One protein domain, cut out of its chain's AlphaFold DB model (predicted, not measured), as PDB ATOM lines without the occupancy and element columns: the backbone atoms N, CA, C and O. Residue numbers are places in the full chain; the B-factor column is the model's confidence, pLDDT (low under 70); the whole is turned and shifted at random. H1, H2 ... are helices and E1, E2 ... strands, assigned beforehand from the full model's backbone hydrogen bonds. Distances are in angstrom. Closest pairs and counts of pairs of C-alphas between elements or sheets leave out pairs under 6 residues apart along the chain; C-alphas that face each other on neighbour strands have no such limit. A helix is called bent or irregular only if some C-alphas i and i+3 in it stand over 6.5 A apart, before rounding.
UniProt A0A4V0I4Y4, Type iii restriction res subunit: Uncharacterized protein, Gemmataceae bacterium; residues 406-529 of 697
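AT A GLANCE: This is residues 406 to 529 of the 697 residues of the protein "Type iii restriction res subunit: Uncharacterized protein" of Gemmataceae bacterium (UniProt A0A4V0I4Y4). Helices crossing one another make the body, with H2 crossing both H3 and H5, and a two-stranded hairpin of E2 and E3 sticks out from one end as an arm that makes much of the length. Short H1 stands at the foot of the arm and packs on H4, while the small parallel pair E1 and E4 lies at the side of the body, with E1 near H5. The printed part has 124 residues, with five named helices and four named strands in the order E1 E2 E3 H1 H2 H3 E4 H4 H5; E2 and E3 are antiparallel, and the class is mixed. The whole is only just loose, close to compact, with a radius of gyration of the C-alphas of 16.7 A and spans of 64 by 28 by 20 A.

IN THESE COORDINATES: Begin at Ala 406; residues 406 to 418 hold no named element. Find C-alpha 419 at (31.985, 8.209, 6.103), where E1 runs to 421. E2, residues 429 to 434, covers 16.7 A, and E3 is residues 440 to 443. H1 is residues 445 to 448. H2, residues 452 to 467, begins at C-alpha 452 at (18.782, 1.145, 11.655) and is 21.7 A long. H3, residues 472 to 486, is 21.0 A long and irregular, with C-alphas 473 and 476 7.3 A apart. E4 is residues 496 to 498 and H4 residues 504 to 508. H5, residues 510 to 527, runs 25.7 A to C-alpha 527 at (23.008, 11.621, -9.940).

HOW THE PARTS SIT: The helix packing is mostly crossed, with no touching pair at a shallow tilt. H2 touches H3, closest at the C-alphas of Ala 460 and Leu 479, 5.2 A, at a steep tilt of 52 degrees, opposite ways. Residues 513 to 521 of H5 touch H2, about perpendicular at 74 degrees; look at the closest C-alphas, Leu 463 and Ala 517, 5.0 A. H3 and H5 only just touch, with 3 pairs of C-alphas within 8 A, the closest Val 482 and Ile 520 at 7.2 A. H1 touches H4, closest at the C-alphas of Leu 447 and Gly 505, 4.7 A. E1 and E4 are parallel, with N 421 and O 497 2.9 A apart. In the hairpin E2 and E3, N 432 and O 440 are 2.8 A apart; both strands are apart from H2, H3, H4 and H5. Every O i to N i+4 pair is within hydrogen-bond range in H2 and H5, against 9 of 11 in H3 and 0 of 1 in H4, which has 2 of 2 O i to N i+3 pairs within range; H1 is too short for an i+4 pair.

THE WHOLE: The two C-alphas farthest apart, Asp 407 and Val 436, are 63.9 A apart. The printed part has no cut and no long link. Confidence is under 70 at residues 406 to 407, 435 to 436, 489 to 492 and 529.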
ATOM      1  N   ALA A 406      12.329  19.041 -10.270       56.19
ATOM      2  CA  ALA A 406      11.343  19.059  -9.186       56.19
ATOM      3  C   ALA A 406      10.760  17.691  -8.758       56.19
ATOM      4  O   ALA A 406      10.158  17.603  -7.684       56.19
ATOM      5  N   ASP A 407      10.954  16.622  -9.542       69.19
ATOM      6  CA  ASP A 407      10.049  15.467  -9.454       69.19
ATOM      7  C   ASP A 407      10.729  14.136  -9.074       69.19
ATOM      8  O   ASP A 407      10.088  13.266  -8.474       69.19
ATOM      9  N   ARG A 408      12.024  13.940  -9.384       77.75
ATOM     10  CA  ARG A 408      12.713  12.655  -9.149       77.75
ATOM     11  C   ARG A 408      14.196  12.820  -8.817       77.75
ATOM     12  O   ARG A 408      14.948  13.359  -9.623       77.75
ATOM     13  N   LEU A 409      14.602  12.297  -7.661       84.38
ATOM     14  CA  LEU A 409      15.985  12.266  -7.190       84.38
ATOM     15  C   LEU A 409      16.646  10.924  -7.523       84.38
ATOM     16  O   LEU A 409      16.064   9.858  -7.309       84.38
ATOM     17  N   THR A 410      17.887  10.983  -7.992       83.81
ATOM     18  CA  THR A 410      18.791   9.835  -8.149       83.81
ATOM     19  C   THR A 410      20.136  10.173  -7.518       83.81
ATOM     20  O   THR A 410      20.643  11.276  -7.716       83.81
ATOM     21  N   ALA A 411      20.711   9.246  -6.750       87.06
ATOM     22  CA  ALA A 411      22.023   9.412  -6.129       87.06
ATOM     23  C   ALA A 411      23.068   8.519  -6.804       87.06
ATOM     24  O   ALA A 411      22.801   7.361  -7.122       87.06
ATOM     25  N   HIS A 412      24.265   9.061  -7.019       87.94
ATOM     26  CA  HIS A 412      25.438   8.290  -7.417       87.94
ATOM     27  C   HIS A 412      26.478   8.377  -6.314       87.94
ATOM     28  O   HIS A 412      27.115   9.413  -6.126       87.94
ATOM     29  N   PHE A 413      26.623   7.282  -5.576       89.06
ATOM     30  CA  PHE A 413      27.598   7.178  -4.507       89.06
ATOM     31  C   PHE A 413      28.926   6.636  -5.027       89.06
ATOM     32  O   PHE A 413      28.985   5.678  -5.799       89.06
ATOM     33  N   ASP A 414      30.006   7.233  -4.547       85.06
ATOM     34  CA  ASP A 414      31.376   6.868  -4.881       85.06
ATOM     35  C   ASP A 414      32.250   6.823  -3.616       85.06
ATOM     36  O   ASP A 414      31.766   6.885  -2.482       85.06
ATOM     37  N   ARG A 415      33.574   6.743  -3.787       81.56
ATOM     38  CA  ARG A 415      34.505   6.735  -2.651       81.56
ATOM     39  C   ARG A 415      34.418   8.009  -1.796       81.56
ATOM     40  O   ARG A 415      34.635   7.924  -0.592       81.56
ATOM     41  N   SER A 416      34.084   9.163  -2.378       78.88
ATOM     42  CA  SER A 416      33.952  10.434  -1.644       78.88
ATOM     43  C   SER A 416      32.707  10.472  -0.745       78.88
ATOM     44  O   SER A 416      32.664  11.207   0.250       78.88
ATOM     45  N   SER A 417      31.728   9.616  -1.049       85.56
ATOM     46  CA  SER A 417      30.493   9.445  -0.283       85.56
ATOM     47  C   SER A 417      30.686   8.633   1.003       85.56
ATOM     48  O   SER A 417      29.774   8.600   1.828       85.56
ATOM     49  N   LYS A 418      31.858   8.006   1.202       88.25
ATOM     50  CA  LYS A 418      32.150   7.206   2.397       88.25
ATOM     51  C   LYS A 418      32.330   8.062   3.650       88.25
ATOM     52  O   LYS A 418      32.991   9.103   3.591       88.25
ATOM     53  N   LEU A 419      31.797   7.609   4.781       88.00
ATOM     54  CA  LEU A 419      31.985   8.209   6.103       88.00
ATOM     55  C   LEU A 419      32.543   7.160   7.066       88.00
ATOM     56  O   LEU A 419      32.044   6.043   7.111       88.00
ATOM     57  N   VAL A 420      33.569   7.531   7.831       86.00
ATOM     58  CA  VAL A 420      34.184   6.659   8.844       86.00
ATOM     59  C   VAL A 420      33.707   7.087  10.226       86.00
ATOM     60  O   VAL A 420      33.856   8.263  10.590       86.00
ATOM     61  N   LEU A 421      33.147   6.139  10.973       85.12
ATOM     62  CA  LEU A 421      32.850   6.271  12.395       85.12
ATOM     63  C   LEU A 421      34.005   5.675  13.195       85.12
ATOM     64  O   LEU A 421      34.461   4.572  12.911       85.12
ATOM     65  N   SER A 422      34.483   6.417  14.190       81.19
ATOM     66  CA  SER A 422      35.621   6.022  15.018       81.19
ATOM     67  C   SER A 422      35.436   6.513  16.448       81.19
ATOM     68  O   SER A 422      34.926   7.616  16.667       81.19
ATOM     69  N   THR A 423      35.914   5.723  17.411       77.50
ATOM     70  CA  THR A 423      35.942   6.076  18.838       77.50
ATOM     71  C   THR A 423      36.883   7.243  19.148       77.50
ATOM     72  O   THR A 423      36.754   7.871  20.193       77.50
ATOM     73  N   GLN A 424      37.777   7.600  18.215       74.38
ATOM     74  CA  GLN A 424      38.595   8.819  18.300       74.38
ATOM     75  C   GLN A 424      37.759  10.100  18.163       74.38
ATOM     76  O   GLN A 424      38.112  11.133  18.729       74.38
ATOM     77  N   ASP A 425      36.667  10.043  17.393       70.81
ATOM     78  CA  ASP A 425      35.792  11.194  17.173       70.81
ATOM     79  C   ASP A 425      34.754  11.312  18.307       70.81
ATOM     80  O   ASP A 425      34.467  12.414  18.779       70.81
ATOM     81  N   ILE A 426      34.182  10.177  18.736       81.50
ATOM     82  CA  ILE A 426      33.149  10.078  19.781       81.50
ATOM     83  C   ILE A 426      33.434   8.835  20.637       81.50
ATOM     84  O   ILE A 426      33.280   7.717  20.146       81.50
ATOM     85  N   LEU A 427      33.795   9.014  21.913       77.75
ATOM     86  CA  LEU A 427      33.966   7.891  22.843       77.75
ATOM     87  C   LEU A 427      32.620   7.194  23.069       77.75
ATOM     88  O   LEU A 427      31.625   7.834  23.414       77.75
ATOM     89  N   THR A 428      32.599   5.872  22.912       80.75
ATOM     90  CA  THR A 428      31.399   5.052  23.152       80.75
ATOM     91  C   THR A 428      31.419   4.360  24.511       80.75
ATOM     92  O   THR A 428      30.365   3.934  24.988       80.75
ATOM     93  N   ARG A 429      32.596   4.299  25.153       84.12
ATOM     94  CA  ARG A 429      32.802   3.793  26.511       84.12
ATOM     95  C   ARG A 429      33.807   4.674  27.254       84.12
ATOM     96  O   ARG A 429      34.917   4.899  26.774       84.12
ATOM     97  N   THR A 430      33.444   5.111  28.454       80.00
ATOM     98  CA  THR A 430      34.326   5.837  29.376       80.00
ATOM     99  C   THR A 430      34.279   5.174  30.741       80.00
ATOM    100  O   THR A 430      33.207   4.866  31.250       80.00
ATOM    101  N   GLU A 431      35.444   4.938  31.327       81.50
ATOM    102  CA  GLU A 431      35.570   4.427  32.683       81.50
ATOM    103  C   GLU A 431      35.895   5.572  33.636       81.50
ATOM    104  O   GLU A 431      36.912   6.259  33.502       81.50
ATOM    105  N   ASN A 432      34.998   5.755  34.591       76.69
ATOM    106  CA  ASN A 432      35.059   6.723  35.661       76.69
ATOM    107  C   ASN A 432      35.507   6.022  36.937       76.69
ATOM    108  O   ASN A 432      34.836   5.106  37.410       76.69
ATOM    109  N   ALA A 433      36.614   6.461  37.523       76.06
ATOM    110  CA  ALA A 433      37.104   5.892  38.771       76.06
ATOM    111  C   ALA A 433      37.202   6.960  39.862       76.06
ATOM    112  O   ALA A 433      37.572   8.106  39.575       76.06
ATOM    113  N   PRO A 434      36.863   6.604  41.110       72.06
ATOM    114  CA  PRO A 434      37.159   7.433  42.261       72.06
ATOM    115  C   PRO A 434      38.592   7.201  42.752       72.06
ATOM    116  O   PRO A 434      39.274   6.268  42.327       72.06
ATOM    117  N   ILE A 435      39.023   8.017  43.715       69.31
ATOM    118  CA  ILE A 435      40.243   7.748  44.492       69.31
ATOM    119  C   ILE A 435      40.092   6.486  45.365       69.31
ATOM    120  O   ILE A 435      41.014   5.684  45.471       69.31
ATOM    121  N   VAL A 436      38.908   6.298  45.958       66.94
ATOM    122  CA  VAL A 436      38.510   5.168  46.809       66.94
ATOM    123  C   VAL A 436      37.050   4.843  46.500       66.94
ATOM    124  O   VAL A 436      36.245   5.754  46.343       66.94
ATOM    125  N   GLY A 437      36.689   3.563  46.427       72.62
ATOM    126  CA  GLY A 437      35.318   3.120  46.163       72.62
ATOM    127  C   GLY A 437      35.147   2.488  44.784       72.62
ATOM    128  O   GLY A 437      36.097   1.985  44.190       72.62
ATOM    129  N   GLU A 438      33.913   2.472  44.293       78.81
ATOM    130  CA  GLU A 438      33.536   1.748  43.078       78.81
ATOM    131  C   GLU A 438      33.744   2.591  41.820       78.81
ATOM    132  O   GLU A 438      33.467   3.793  41.827       78.81
ATOM    133  N   THR A 439      34.172   1.958  40.728       78.12
ATOM    134  CA  THR A 439      34.222   2.569  39.395       78.12
ATOM    135  C   THR A 439      32.843   2.551  38.728       78.12
ATOM    136  O   THR A 439      31.982   1.736  39.058       78.12
ATOM    137  N   ALA A 440      32.624   3.458  37.781       75.94
ATOM    138  CA  ALA A 440      31.456   3.492  36.912       75.94
ATOM    139  C   ALA A 440      31.902   3.412  35.453       75.94
ATOM    140  O   ALA A 440      32.884   4.036  35.056       75.94
ATOM    141  N   VAL A 441      31.181   2.651  34.636       81.69
ATOM    142  CA  VAL A 441      31.402   2.621  33.187       81.69
ATOM    143  C   VAL A 441      30.230   3.325  32.530       81.69
ATOM    144  O   VAL A 441      29.091   2.883  32.643       81.69
ATOM    145  N   HIS A 442      30.512   4.424  31.844       82.94
ATOM    146  CA  HIS A 442      29.526   5.181  31.090       82.94
ATOM    147  C   HIS A 442      29.582   4.765  29.623       82.94
ATOM    148  O   HIS A 442      30.658   4.678  29.026       82.94
ATOM    149  N   THR A 443      28.416   4.523  29.033       86.19
ATOM    150  CA  THR A 443      28.263   4.055  27.651       86.19
ATOM    151  C   THR A 443      27.267   4.929  26.890       86.19
ATOM    152  O   THR A 443      26.613   5.805  27.456       86.19
ATOM    153  N   LEU A 444      27.143   4.693  25.584       85.31
ATOM    154  CA  LEU A 444      26.117   5.295  24.726       85.31
ATOM    155  C   LEU A 444      25.035   4.268  24.327       85.31
ATOM    156  O   LEU A 444      24.552   4.268  23.192       85.31
ATOM    157  N   ASP A 445      24.659   3.375  25.249       81.25
ATOM    158  CA  ASP A 445      23.788   2.224  24.954       81.25
ATOM    159  C   ASP A 445      22.387   2.612  24.458       81.25
ATOM    160  O   ASP A 445      21.817   1.914  23.618       81.25
ATOM    161  N   ASP A 446      21.850   3.761  24.877       79.38
ATOM    162  CA  ASP A 446      20.574   4.272  24.357       79.38
ATOM    163  C   ASP A 446      20.610   4.495  22.843       79.38
ATOM    164  O   ASP A 446      19.665   4.167  22.123       79.38
ATOM    165  N   LEU A 447      21.720   5.052  22.354       82.88
ATOM    166  CA  LEU A 447      21.930   5.294  20.931       82.88
ATOM    167  C   LEU A 447      22.251   3.988  20.202       82.88
ATOM    168  O   LEU A 447      21.840   3.819  19.053       82.88
ATOM    169  N   LYS A 448      22.939   3.053  20.869       84.38
ATOM    170  CA  LYS A 448      23.196   1.701  20.354       84.38
ATOM    171  C   LYS A 448      21.900   0.909  20.161       84.38
ATOM    172  O   LYS A 448      21.788   0.151  19.206       84.38
ATOM    173  N   GLY A 449      20.899   1.133  21.012       83.31
ATOM    174  CA  GLY A 449      19.577   0.508  20.921       83.31
ATOM    175  C   GLY A 449      18.696   1.005  19.765       83.31
ATOM    176  O   GLY A 449      17.632   0.429  19.510       83.31
ATOM    177  N   PHE A 450      19.087   2.060  19.040       85.38
ATOM    178  CA  PHE A 450      18.306   2.535  17.900       85.38
ATOM    179  C   PHE A 450      18.377   1.579  16.712       85.38
ATOM    180  O   PHE A 450      19.430   1.316  16.141       85.38
ATOM    181  N   ARG A 451      17.198   1.145  16.253       87.38
ATOM    182  CA  ARG A 451      17.058   0.388  15.004       87.38
ATOM    183  C   ARG A 451      17.604   1.200  13.828       87.38
ATOM    184  O   ARG A 451      17.317   2.395  13.721       87.38
ATOM    185  N   ALA A 452      18.262   0.533  12.882       86.69
ATOM    186  CA  ALA A 452      18.782   1.145  11.655       86.69
ATOM    187  C   ALA A 452      17.728   1.987  10.911       86.69
ATOM    188  O   ALA A 452      18.007   3.084  10.432       86.69
ATOM    189  N   GLN A 453      16.471   1.528  10.892       88.88
ATOM    190  CA  GLN A 453      15.358   2.267  10.293       88.88
ATOM    191  C   GLN A 453      15.071   3.606  10.994       88.88
ATOM    192  O   GLN A 453      14.732   4.578  10.319       88.88
ATOM    193  N   THR A 454      15.212   3.670  12.321       89.81
ATOM    194  CA  THR A 454      15.075   4.909  13.101       89.81
ATOM    195  C   THR A 454      16.205   5.875  12.765       89.81
ATOM    196  O   THR A 454      15.951   7.061  12.557       89.81
ATOM    197  N   VAL A 455      17.438   5.366  12.652       90.38
ATOM    198  CA  VAL A 455      18.610   6.164  12.260       90.38
ATOM    199  C   VAL A 455      18.424   6.732  10.853       90.38
ATOM    200  O   VAL A 455      18.513   7.943  10.670       90.38
ATOM    201  N   ALA A 456      18.058   5.893   9.880       92.12
ATOM    202  CA  ALA A 456      17.795   6.318   8.507       92.12
ATOM    203  C   ALA A 456      16.673   7.364   8.422       92.12
ATOM    204  O   ALA A 456      16.799   8.345   7.695       92.12
ATOM    205  N   PHE A 457      15.589   7.190   9.188       93.50
ATOM    206  CA  PHE A 457      14.498   8.163   9.240       93.50
ATOM    207  C   PHE A 457      14.974   9.516   9.779       93.50
ATOM    208  O   PHE A 457      14.731  10.541   9.148       93.50
ATOM    209  N   LYS A 458      15.691   9.529  10.909       90.31
ATOM    210  CA  LYS A 458      16.207  10.768  11.508       90.31
ATOM    211  C   LYS A 458      17.237  11.465  10.614       90.31
ATOM    212  O   LYS A 458      17.166  12.683  10.465       90.31
ATOM    213  N   LEU A 459      18.132  10.714   9.970       92.06
ATOM    214  CA  LEU A 459      19.080  11.252   8.988       92.06
ATOM    215  C   LEU A 459      18.372  11.827   7.757       92.06
ATOM    216  O   LEU A 459      18.733  12.909   7.304       92.06
ATOM    217  N   ALA A 460      17.335  11.158   7.247       92.94
ATOM    218  CA  ALA A 460      16.527  11.675   6.143       92.94
ATOM    219  C   ALA A 460      15.790  12.964   6.527       92.94
ATOM    220  O   ALA A 460      15.765  13.905   5.738       92.94
ATOM    221  N   THR A 461      15.254  13.051   7.750       89.75
ATOM    222  CA  THR A 461      14.657  14.285   8.283       89.75
ATOM    223  C   THR A 461      15.693  15.402   8.380       89.75
ATOM    224  O   THR A 461      15.411  16.532   7.984       89.75
ATOM    225  N   HIS A 462      16.907  15.098   8.851       88.19
ATOM    226  CA  HIS A 462      18.000  16.070   8.917       88.19
ATOM    227  C   HIS A 462      18.389  16.568   7.515       88.19
ATOM    228  O   HIS A 462      18.399  17.773   7.263       88.19
ATOM    229  N   LEU A 463      18.610  15.651   6.568       89.88
ATOM    230  CA  LEU A 463      18.897  15.963   5.168       89.88
ATOM    231  C   LEU A 463      17.793  16.828   4.540       89.88
ATOM    232  O   LEU A 463      18.086  17.837   3.904       89.88
ATOM    233  N   GLN A 464      16.526  16.471   4.753       88.62
ATOM    234  CA  GLN A 464      15.382  17.214   4.235       88.62
ATOM    235  C   GLN A 464      15.307  18.623   4.832       88.62
ATOM    236  O   GLN A 464      15.219  19.595   4.090       88.62
ATOM    237  N   THR A 465      15.430  18.751   6.151       82.62
ATOM    238  CA  THR A 465      15.336  20.045   6.845       82.62
ATOM    239  C   THR A 465      16.456  21.008   6.439       82.62
ATOM    240  O   THR A 465      16.220  22.211   6.333       82.62
ATOM    241  N   HIS A 466      17.666  20.494   6.188       80.19
ATOM    242  CA  HIS A 466      18.842  21.321   5.907       80.19
ATOM    243  C   HIS A 466      19.153  21.521   4.417       80.19
ATOM    244  O   HIS A 466      19.751  22.537   4.070       80.19
ATOM    245  N   LYS A 467      18.784  20.583   3.535       82.38
ATOM    246  CA  LYS A 467      19.116  20.633   2.097       82.38
ATOM    247  C   LYS A 467      17.902  20.720   1.174       82.38
ATOM    248  O   LYS A 467      18.032  21.217   0.063       82.38
ATOM    249  N   PHE A 468      16.725  20.295   1.636       82.50
ATOM    250  CA  PHE A 468      15.489  20.224   0.843       82.50
ATOM    251  C   PHE A 468      14.294  20.843   1.589       82.50
ATOM    252  O   PHE A 468      13.183  20.310   1.555       82.50
ATOM    253  N   LYS A 469      14.524  21.962   2.294       78.50
ATOM    254  CA  LYS A 469      13.581  22.570   3.252       78.50
ATOM    255  C   LYS A 469      12.175  22.773   2.676       78.50
ATOM    256  O   LYS A 469      11.192  22.433   3.327       78.50
ATOM    257  N   ASP A 470      12.094  23.258   1.438       77.81
ATOM    258  CA  ASP A 470      10.829  23.584   0.768       77.81
ATOM    259  C   ASP A 470      10.240  22.408  -0.034       77.81
ATOM    260  O   ASP A 470       9.181  22.538  -0.640       77.81
ATOM    261  N   GLN A 471      10.909  21.250  -0.049       82.25
ATOM    262  CA  GLN A 471      10.581  20.097  -0.899       82.25
ATOM    263  C   GLN A 471      10.174  18.885  -0.051       82.25
ATOM    264  O   GLN A 471      10.689  17.776  -0.196       82.25
ATOM    265  N   VAL A 472       9.223  19.098   0.864       84.06
ATOM    266  CA  VAL A 472       8.766  18.094   1.847       84.06
ATOM    267  C   VAL A 472       8.251  16.806   1.181       84.06
ATOM    268  O   VAL A 472       8.425  15.715   1.721       84.06
ATOM    269  N   TRP A 473       7.686  16.901  -0.030       86.31
ATOM    270  CA  TRP A 473       7.197  15.747  -0.799       86.31
ATOM    271  C   TRP A 473       8.305  14.790  -1.266       86.31
ATOM    272  O   TRP A 473       8.009  13.647  -1.608       86.31
ATOM    273  N   LEU A 474       9.578  15.212  -1.258       88.44
ATOM    274  CA  LEU A 474      10.717  14.359  -1.617       88.44
ATOM    275  C   LEU A 474      11.164  13.442  -0.474       88.44
ATOM    276  O   LEU A 474      11.989  12.559  -0.702       88.44
ATOM    277  N   PHE A 475      10.608  13.588   0.735       92.38
ATOM    278  CA  PHE A 475      11.001  12.792   1.901       92.38
ATOM    279  C   PHE A 475      11.025  11.268   1.654       92.38
ATOM    280  O   PHE A 475      12.012  10.639   2.038       92.38
ATOM    281  N   PRO A 476      10.040  10.643   0.969       93.50
ATOM    282  CA  PRO A 476      10.103   9.210   0.672       93.50
ATOM    283  C   PRO A 476      11.314   8.819  -0.190       93.50
ATOM    284  O   PRO A 476      11.905   7.763   0.030       93.50
ATOM    285  N   GLN A 477      11.706   9.677  -1.140       92.75
ATOM    286  CA  GLN A 477      12.876   9.459  -1.996       92.75
ATOM    287  C   GLN A 477      14.173   9.656  -1.201       92.75
ATOM    288  O   GLN A 477      15.068   8.820  -1.272       92.75
ATOM    289  N   LEU A 478      14.244  10.708  -0.377       93.25
ATOM    290  CA  LEU A 478      15.382  10.958   0.515       93.25
ATOM    291  C   LEU A 478      15.591   9.797   1.493       93.25
ATOM    292  O   LEU A 478      16.717   9.349   1.676       93.25
ATOM    293  N   LEU A 479      14.517   9.261   2.072       94.50
ATOM    294  CA  LEU A 479      14.584   8.107   2.965       94.50
ATOM    295  C   LEU A 479      15.099   6.851   2.251       94.50
ATOM    296  O   LEU A 479      15.881   6.104   2.834       94.50
ATOM    297  N   ALA A 480      14.679   6.611   1.006       93.50
ATOM    298  CA  ALA A 480      15.184   5.492   0.212       93.50
ATOM    299  C   ALA A 480      16.691   5.631  -0.063       93.50
ATOM    300  O   ALA A 480      17.440   4.685   0.165       93.50
ATOM    301  N   ILE A 481      17.139   6.829  -0.447       93.50
ATOM    302  CA  ILE A 481      18.548   7.136  -0.729       93.50
ATOM    303  C   ILE A 481      19.409   7.032   0.539       93.50
ATOM    304  O   ILE A 481      20.499   6.471   0.505       93.50
ATOM    305  N   VAL A 482      18.922   7.525   1.681       94.38
ATOM    306  CA  VAL A 482      19.630   7.402   2.967       94.38
ATOM    307  C   VAL A 482      19.744   5.938   3.395       94.38
ATOM    308  O   VAL A 482      20.773   5.554   3.938       94.38
ATOM    309  N   ARG A 483      18.725   5.104   3.145       92.94
ATOM    310  CA  ARG A 483      18.795   3.656   3.415       92.94
ATOM    311  C   ARG A 483      19.812   2.954   2.522       92.94
ATOM    312  O   ARG A 483      20.556   2.121   3.019       92.94
ATOM    313  N   GLU A 484      19.852   3.302   1.237       91.88
ATOM    314  CA  GLU A 484      20.864   2.798   0.304       91.88
ATOM    315  C   GLU A 484      22.278   3.187   0.754       91.88
ATOM    316  O   GLU A 484      23.174   2.348   0.767       91.88
ATOM    317  N   TRP A 485      22.460   4.438   1.188       93.19
ATOM    318  CA  TRP A 485      23.738   4.923   1.704       93.19
ATOM    319  C   TRP A 485      24.160   4.224   3.003       93.19
ATOM    320  O   TRP A 485      25.312   3.816   3.138       93.19
ATOM    321  N   LEU A 486      23.228   4.083   3.953       91.00
ATOM    322  CA  LEU A 486      23.475   3.465   5.257       91.00
ATOM    323  C   LEU A 486      23.785   1.966   5.124       91.00
ATOM    324  O   LEU A 486      24.608   1.453   5.877       91.00
ATOM    325  N   GLY A 487      23.164   1.285   4.156       86.75
ATOM    326  CA  GLY A 487      23.317  -0.153   3.944       86.75
ATOM    327  C   GLY A 487      22.773  -0.992   5.099       86.75
ATOM    328  O   GLY A 487      21.887  -0.554   5.837       86.75
ATOM    329  N   ASP A 488      23.302  -2.209   5.228       79.81
ATOM    330  CA  ASP A 488      23.066  -3.080   6.378       79.81
ATOM    331  C   ASP A 488      24.140  -2.817   7.445       79.81
ATOM    332  O   ASP A 488      25.308  -3.118   7.195       79.81
ATOM    333  N   PRO A 489      23.794  -2.246   8.613       67.12
ATOM    334  CA  PRO A 489      24.794  -1.953   9.628       67.12
ATOM    335  C   PRO A 489      25.292  -3.169  10.406       67.12
ATOM    336  O   PRO A 489      26.332  -3.071  11.048       67.12
ATOM    337  N   ASP A 490      24.557  -4.284  10.363       67.62
ATOM    338  CA  ASP A 490      24.979  -5.555  10.959       67.62
ATOM    339  C   ASP A 490      25.799  -6.402   9.951       67.62
ATOM    340  O   ASP A 490      26.258  -7.500  10.275       67.62
ATOM    341  N   GLY A 491      25.997  -5.884   8.729       66.44
ATOM    342  CA  GLY A 491      26.765  -6.479   7.634       66.44
ATOM    343  C   GLY A 491      27.756  -5.489   7.003       66.44
ATOM    344  O   GLY A 491      28.259  -4.579   7.657       66.44
ATOM    345  N   GLU A 492      28.072  -5.654   5.714       62.59
ATOM    346  CA  GLU A 492      28.896  -4.676   4.990       62.59
ATOM    347  C   GLU A 492      28.053  -3.455   4.594       62.59
ATOM    348  O   GLU A 492      27.239  -3.509   3.667       62.59
ATOM    349  N   SER A 493      28.276  -2.320   5.261       77.62
ATOM    350  CA  SER A 493      27.759  -1.041   4.778       77.62
ATOM    351  C   SER A 493      28.633  -0.520   3.627       77.62
ATOM    352  O   SER A 493      29.852  -0.386   3.767       77.62
ATOM    353  N   PRO A 494      28.046  -0.194   2.462       80.00
ATOM    354  CA  PRO A 494      28.819   0.200   1.289       80.00
ATOM    355  C   PRO A 494      29.501   1.568   1.461       80.00
ATOM    356  O   PRO A 494      30.557   1.813   0.859       80.00
ATOM    357  N   TYR A 495      28.929   2.450   2.294       89.75
ATOM    358  CA  TYR A 495      29.376   3.837   2.444       89.75
ATOM    359  C   TYR A 495      29.569   4.308   3.890       89.75
ATOM    360  O   TYR A 495      30.039   5.430   4.084       89.75
ATOM    361  N   VAL A 496      29.297   3.472   4.892       88.12
ATOM    362  CA  VAL A 496      29.661   3.753   6.285       88.12
ATOM    363  C   VAL A 496      30.677   2.723   6.750       88.12
ATOM    364  O   VAL A 496      30.413   1.529   6.748       88.12
ATOM    365  N   ASP A 497      31.860   3.193   7.124       87.31
ATOM    366  CA  ASP A 497      32.891   2.355   7.724       87.31
ATOM    367  C   ASP A 497      32.734   2.417   9.246       87.31
ATOM    368  O   ASP A 497      32.963   3.465   9.864       87.31
ATOM    369  N   TYR A 498      32.249   1.318   9.820       85.56
ATOM    370  CA  TYR A 498      32.060   1.158  11.255       85.56
ATOM    371  C   TYR A 498      33.361   0.636  11.859       85.56
ATOM    372  O   TYR A 498      33.651  -0.555  11.781       85.56
ATOM    373  N   GLY A 499      34.144   1.531  12.467       78.25
ATOM    374  CA  GLY A 499      35.282   1.119  13.285       78.25
ATOM    375  C   GLY A 499      34.844   0.295  14.502       78.25
ATOM    376  O   GLY A 499      33.659   0.250  14.849       78.25
ATOM    377  N   ASP A 500      35.810  -0.323  15.177       76.94
ATOM    378  CA  ASP A 500      35.556  -1.113  16.383       76.94
ATOM    379  C   ASP A 500      34.760  -0.309  17.431       76.94
ATOM    380  O   ASP A 500      34.963   0.894  17.604       76.94
ATOM    381  N   ASP A 501      33.822  -0.975  18.109       79.88
ATOM    382  CA  ASP A 501      32.927  -0.393  19.124       79.88
ATOM    383  C   ASP A 501      32.065   0.801  18.662       79.88
ATOM    384  O   ASP A 501      31.548   1.567  19.488       79.88
ATOM    385  N   THR A 502      31.857   0.952  17.350       84.69
ATOM    386  CA  THR A 502      30.934   1.940  16.773       84.69
ATOM    387  C   THR A 502      29.594   1.322  16.372       84.69
ATOM    388  O   THR A 502      29.449   0.111  16.239       84.69
ATOM    389  N   PHE A 503      28.565   2.161  16.223       89.25
ATOM    390  CA  PHE A 503      27.214   1.726  15.861       89.25
ATOM    391  C   PHE A 503      26.434   2.848  15.143       89.25
ATOM    392  O   PHE A 503      26.791   4.026  15.259       89.25
ATOM    393  N   PRO A 504      25.338   2.539  14.419       89.12
ATOM    394  CA  PRO A 504      24.623   3.503  13.565       89.12
ATOM    395  C   PRO A 504      24.093   4.737  14.283       89.12
ATOM    396  O   PRO A 504      24.066   5.819  13.701       89.12
ATOM    397  N   GLY A 505      23.691   4.594  15.547       87.81
ATOM    398  CA  GLY A 505      23.226   5.702  16.381       87.81
ATOM    399  C   GLY A 505      24.218   6.867  16.478       87.81
ATOM    400  O   GLY A 505      23.780   8.007  16.620       87.81
ATOM    401  N   LEU A 506      25.525   6.626  16.304       89.12
ATOM    402  CA  LEU A 506      26.548   7.681  16.287       89.12
ATOM    403  C   LEU A 506      26.388   8.666  15.119       89.12
ATOM    404  O   LEU A 506      26.825   9.809  15.215       89.12
ATOM    405  N   LEU A 507      25.717   8.270  14.032       89.94
ATOM    406  CA  LEU A 507      25.413   9.170  12.914       89.94
ATOM    407  C   LEU A 507      24.402  10.255  13.288       89.94
ATOM    408  O   LEU A 507      24.248  11.210  12.538       89.94
ATOM    409  N   LEU A 508      23.696  10.113  14.412       88.25
ATOM    410  CA  LEU A 508      22.712  11.096  14.862       88.25
ATOM    411  C   LEU A 508      23.328  12.270  15.622       88.25
ATOM    412  O   LEU A 508      22.623  13.250  15.857       88.25
ATOM    413  N   PHE A 509      24.617  12.191  15.960       85.06
ATOM    414  CA  PHE A 509      25.361  13.323  16.504       85.06
ATOM    415  C   PHE A 509      25.375  14.473  15.505       85.06
ATOM    416  O   PHE A 509      25.563  14.242  14.309       85.06
ATOM    417  N   ALA A 510      25.229  15.711  15.971       81.12
ATOM    418  CA  ALA A 510      24.989  16.872  15.115       81.12
ATOM    419  C   ALA A 510      26.030  17.013  13.987       81.12
ATOM    420  O   ALA A 510      25.670  17.201  12.822       81.12
ATOM    421  N   GLN A 511      27.322  16.861  14.306       82.06
ATOM    422  CA  GLN A 511      28.396  16.938  13.308       82.06
ATOM    423  C   GLN A 511      28.366  15.777  12.304       82.06
ATOM    424  O   GLN A 511      28.541  16.000  11.105       82.06
ATOM    425  N   LYS A 512      28.116  14.547  12.772       87.38
ATOM    426  CA  LYS A 512      28.084  13.344  11.924       87.38
ATOM    427  C   LYS A 512      26.838  13.301  11.046       87.38
ATOM    428  O   LYS A 512      26.950  12.985   9.864       87.38
ATOM    429  N   ALA A 513      25.686  13.703  11.577       87.69
ATOM    430  CA  ALA A 513      24.437  13.829  10.833       87.69
ATOM    431  C   ALA A 513      24.591  14.825   9.682       87.69
ATOM    432  O   ALA A 513      24.153  14.559   8.561       87.69
ATOM    433  N   HIS A 514      25.267  15.946   9.939       84.81
ATOM    434  CA  HIS A 514      25.520  16.935   8.907       84.81
ATOM    435  C   HIS A 514      26.570  16.469   7.891       84.81
ATOM    436  O   HIS A 514      26.378  16.657   6.692       84.81
ATOM    437  N   GLU A 515      27.665  15.839   8.332       84.44
ATOM    438  CA  GLU A 515      28.662  15.244   7.429       84.44
ATOM    439  C   GLU A 515      28.016  14.214   6.488       84.44
ATOM    440  O   GLU A 515      28.234  14.255   5.273       84.44
ATOM    441  N   ALA A 516      27.168  13.336   7.033       90.19
ATOM    442  CA  ALA A 516      26.391  12.370   6.268       90.19
ATOM    443  C   ALA A 516      25.445  13.075   5.284       90.19
ATOM    444  O   ALA A 516      25.453  12.764   4.094       90.19
ATOM    445  N   ALA A 517      24.680  14.070   5.742       89.00
ATOM    446  CA  ALA A 517      23.763  14.818   4.888       89.00
ATOM    447  C   ALA A 517      24.481  15.539   3.734       89.00
ATOM    448  O   ALA A 517      23.984  15.525   2.611       89.00
ATOM    449  N   GLU A 518      25.659  16.120   3.966       84.56
ATOM    450  CA  GLU A 518      26.487  16.731   2.917       84.56
ATOM    451  C   GLU A 518      26.958  15.709   1.879       84.56
ATOM    452  O   GLU A 518      26.834  15.946   0.675       84.56
ATOM    453  N   LYS A 519      27.471  14.555   2.323       87.56
ATOM    454  CA  LYS A 519      27.923  13.480   1.426       87.56
ATOM    455  C   LYS A 519      26.771  12.935   0.583       87.56
ATOM    456  O   LYS A 519      26.904  12.827  -0.635       87.56
ATOM    457  N   ILE A 520      25.621  12.676   1.205       90.38
ATOM    458  CA  ILE A 520      24.425  12.179   0.515       90.38
ATOM    459  C   ILE A 520      23.880  13.231  -0.455       90.38
ATOM    460  O   ILE A 520      23.558  12.910  -1.596       90.38
ATOM    461  N   HIS A 521      23.825  14.502  -0.054       86.62
ATOM    462  CA  HIS A 521      23.388  15.588  -0.928       86.62
ATOM    463  C   HIS A 521      24.286  15.728  -2.166       86.62
ATOM    464  O   HIS A 521      23.775  15.841  -3.280       86.62
ATOM    465  N   LYS A 522      25.613  15.654  -2.003       82.00
ATOM    466  CA  LYS A 522      26.559  15.657  -3.132       82.00
ATOM    467  C   LYS A 522      26.330  14.476  -4.081       82.00
ATOM    468  O   LYS A 522      26.347  14.668  -5.295       82.00
ATOM    469  N   ALA A 523      26.042  13.287  -3.551       86.69
ATOM    470  CA  ALA A 523      25.705  12.120  -4.365       86.69
ATOM    471  C   ALA A 523      24.382  12.295  -5.135       86.69
ATOM    472  O   ALA A 523      24.304  11.941  -6.314       86.69
ATOM    473  N   ILE A 524      23.354  12.884  -4.509       85.81
ATOM    474  CA  ILE A 524      22.073  13.225  -5.160       85.81
ATOM    475  C   ILE A 524      22.294  14.208  -6.310       85.81
ATOM    476  O   ILE A 524      21.773  14.030  -7.409       85.81
ATOM    477  N   VAL A 525      23.102  15.239  -6.076       77.44
ATOM    478  CA  VAL A 525      23.470  16.226  -7.093       77.44
ATOM    479  C   VAL A 525      24.172  15.567  -8.281       77.44
ATOM    480  O   VAL A 525      23.810  15.823  -9.433       77.44
ATOM    481  N   ALA A 526      25.162  14.711  -8.009       75.38
ATOM    482  CA  ALA A 526      25.901  14.001  -9.047       75.38
ATOM    483  C   ALA A 526      24.968  13.116  -9.891       75.38
ATOM    484  O   ALA A 526      25.103  13.075 -11.113       75.38
ATOM    485  N   GLY A 527      23.982  12.472  -9.259       76.94
ATOM    486  CA  GLY A 527      23.008  11.621  -9.940       76.94
ATOM    487  C   GLY A 527      21.842  12.330 -10.619       76.94
ATOM    488  O   GLY A 527      21.240  11.740 -11.513       76.94
ATOM    489  N   SER A 528      21.525  13.576 -10.257       70.25
ATOM    490  CA  SER A 528      20.307  14.274 -10.715       70.25
ATOM    491  C   SER A 528      20.556  15.404 -11.737       70.25
ATOM    492  O   SER A 528      19.647  16.190 -12.023       70.25
ATOM    493  N   GLY A 529      21.758  15.503 -12.326       61.91
ATOM    494  CA  GLY A 529      22.035  16.434 -13.439       61.91
ATOM    495  C   GLY A 529      23.424  17.088 -13.491       61.91
ATOM    496  O   GLY A 529      23.699  17.787 -14.468       61.91
TER     497      GLY A 529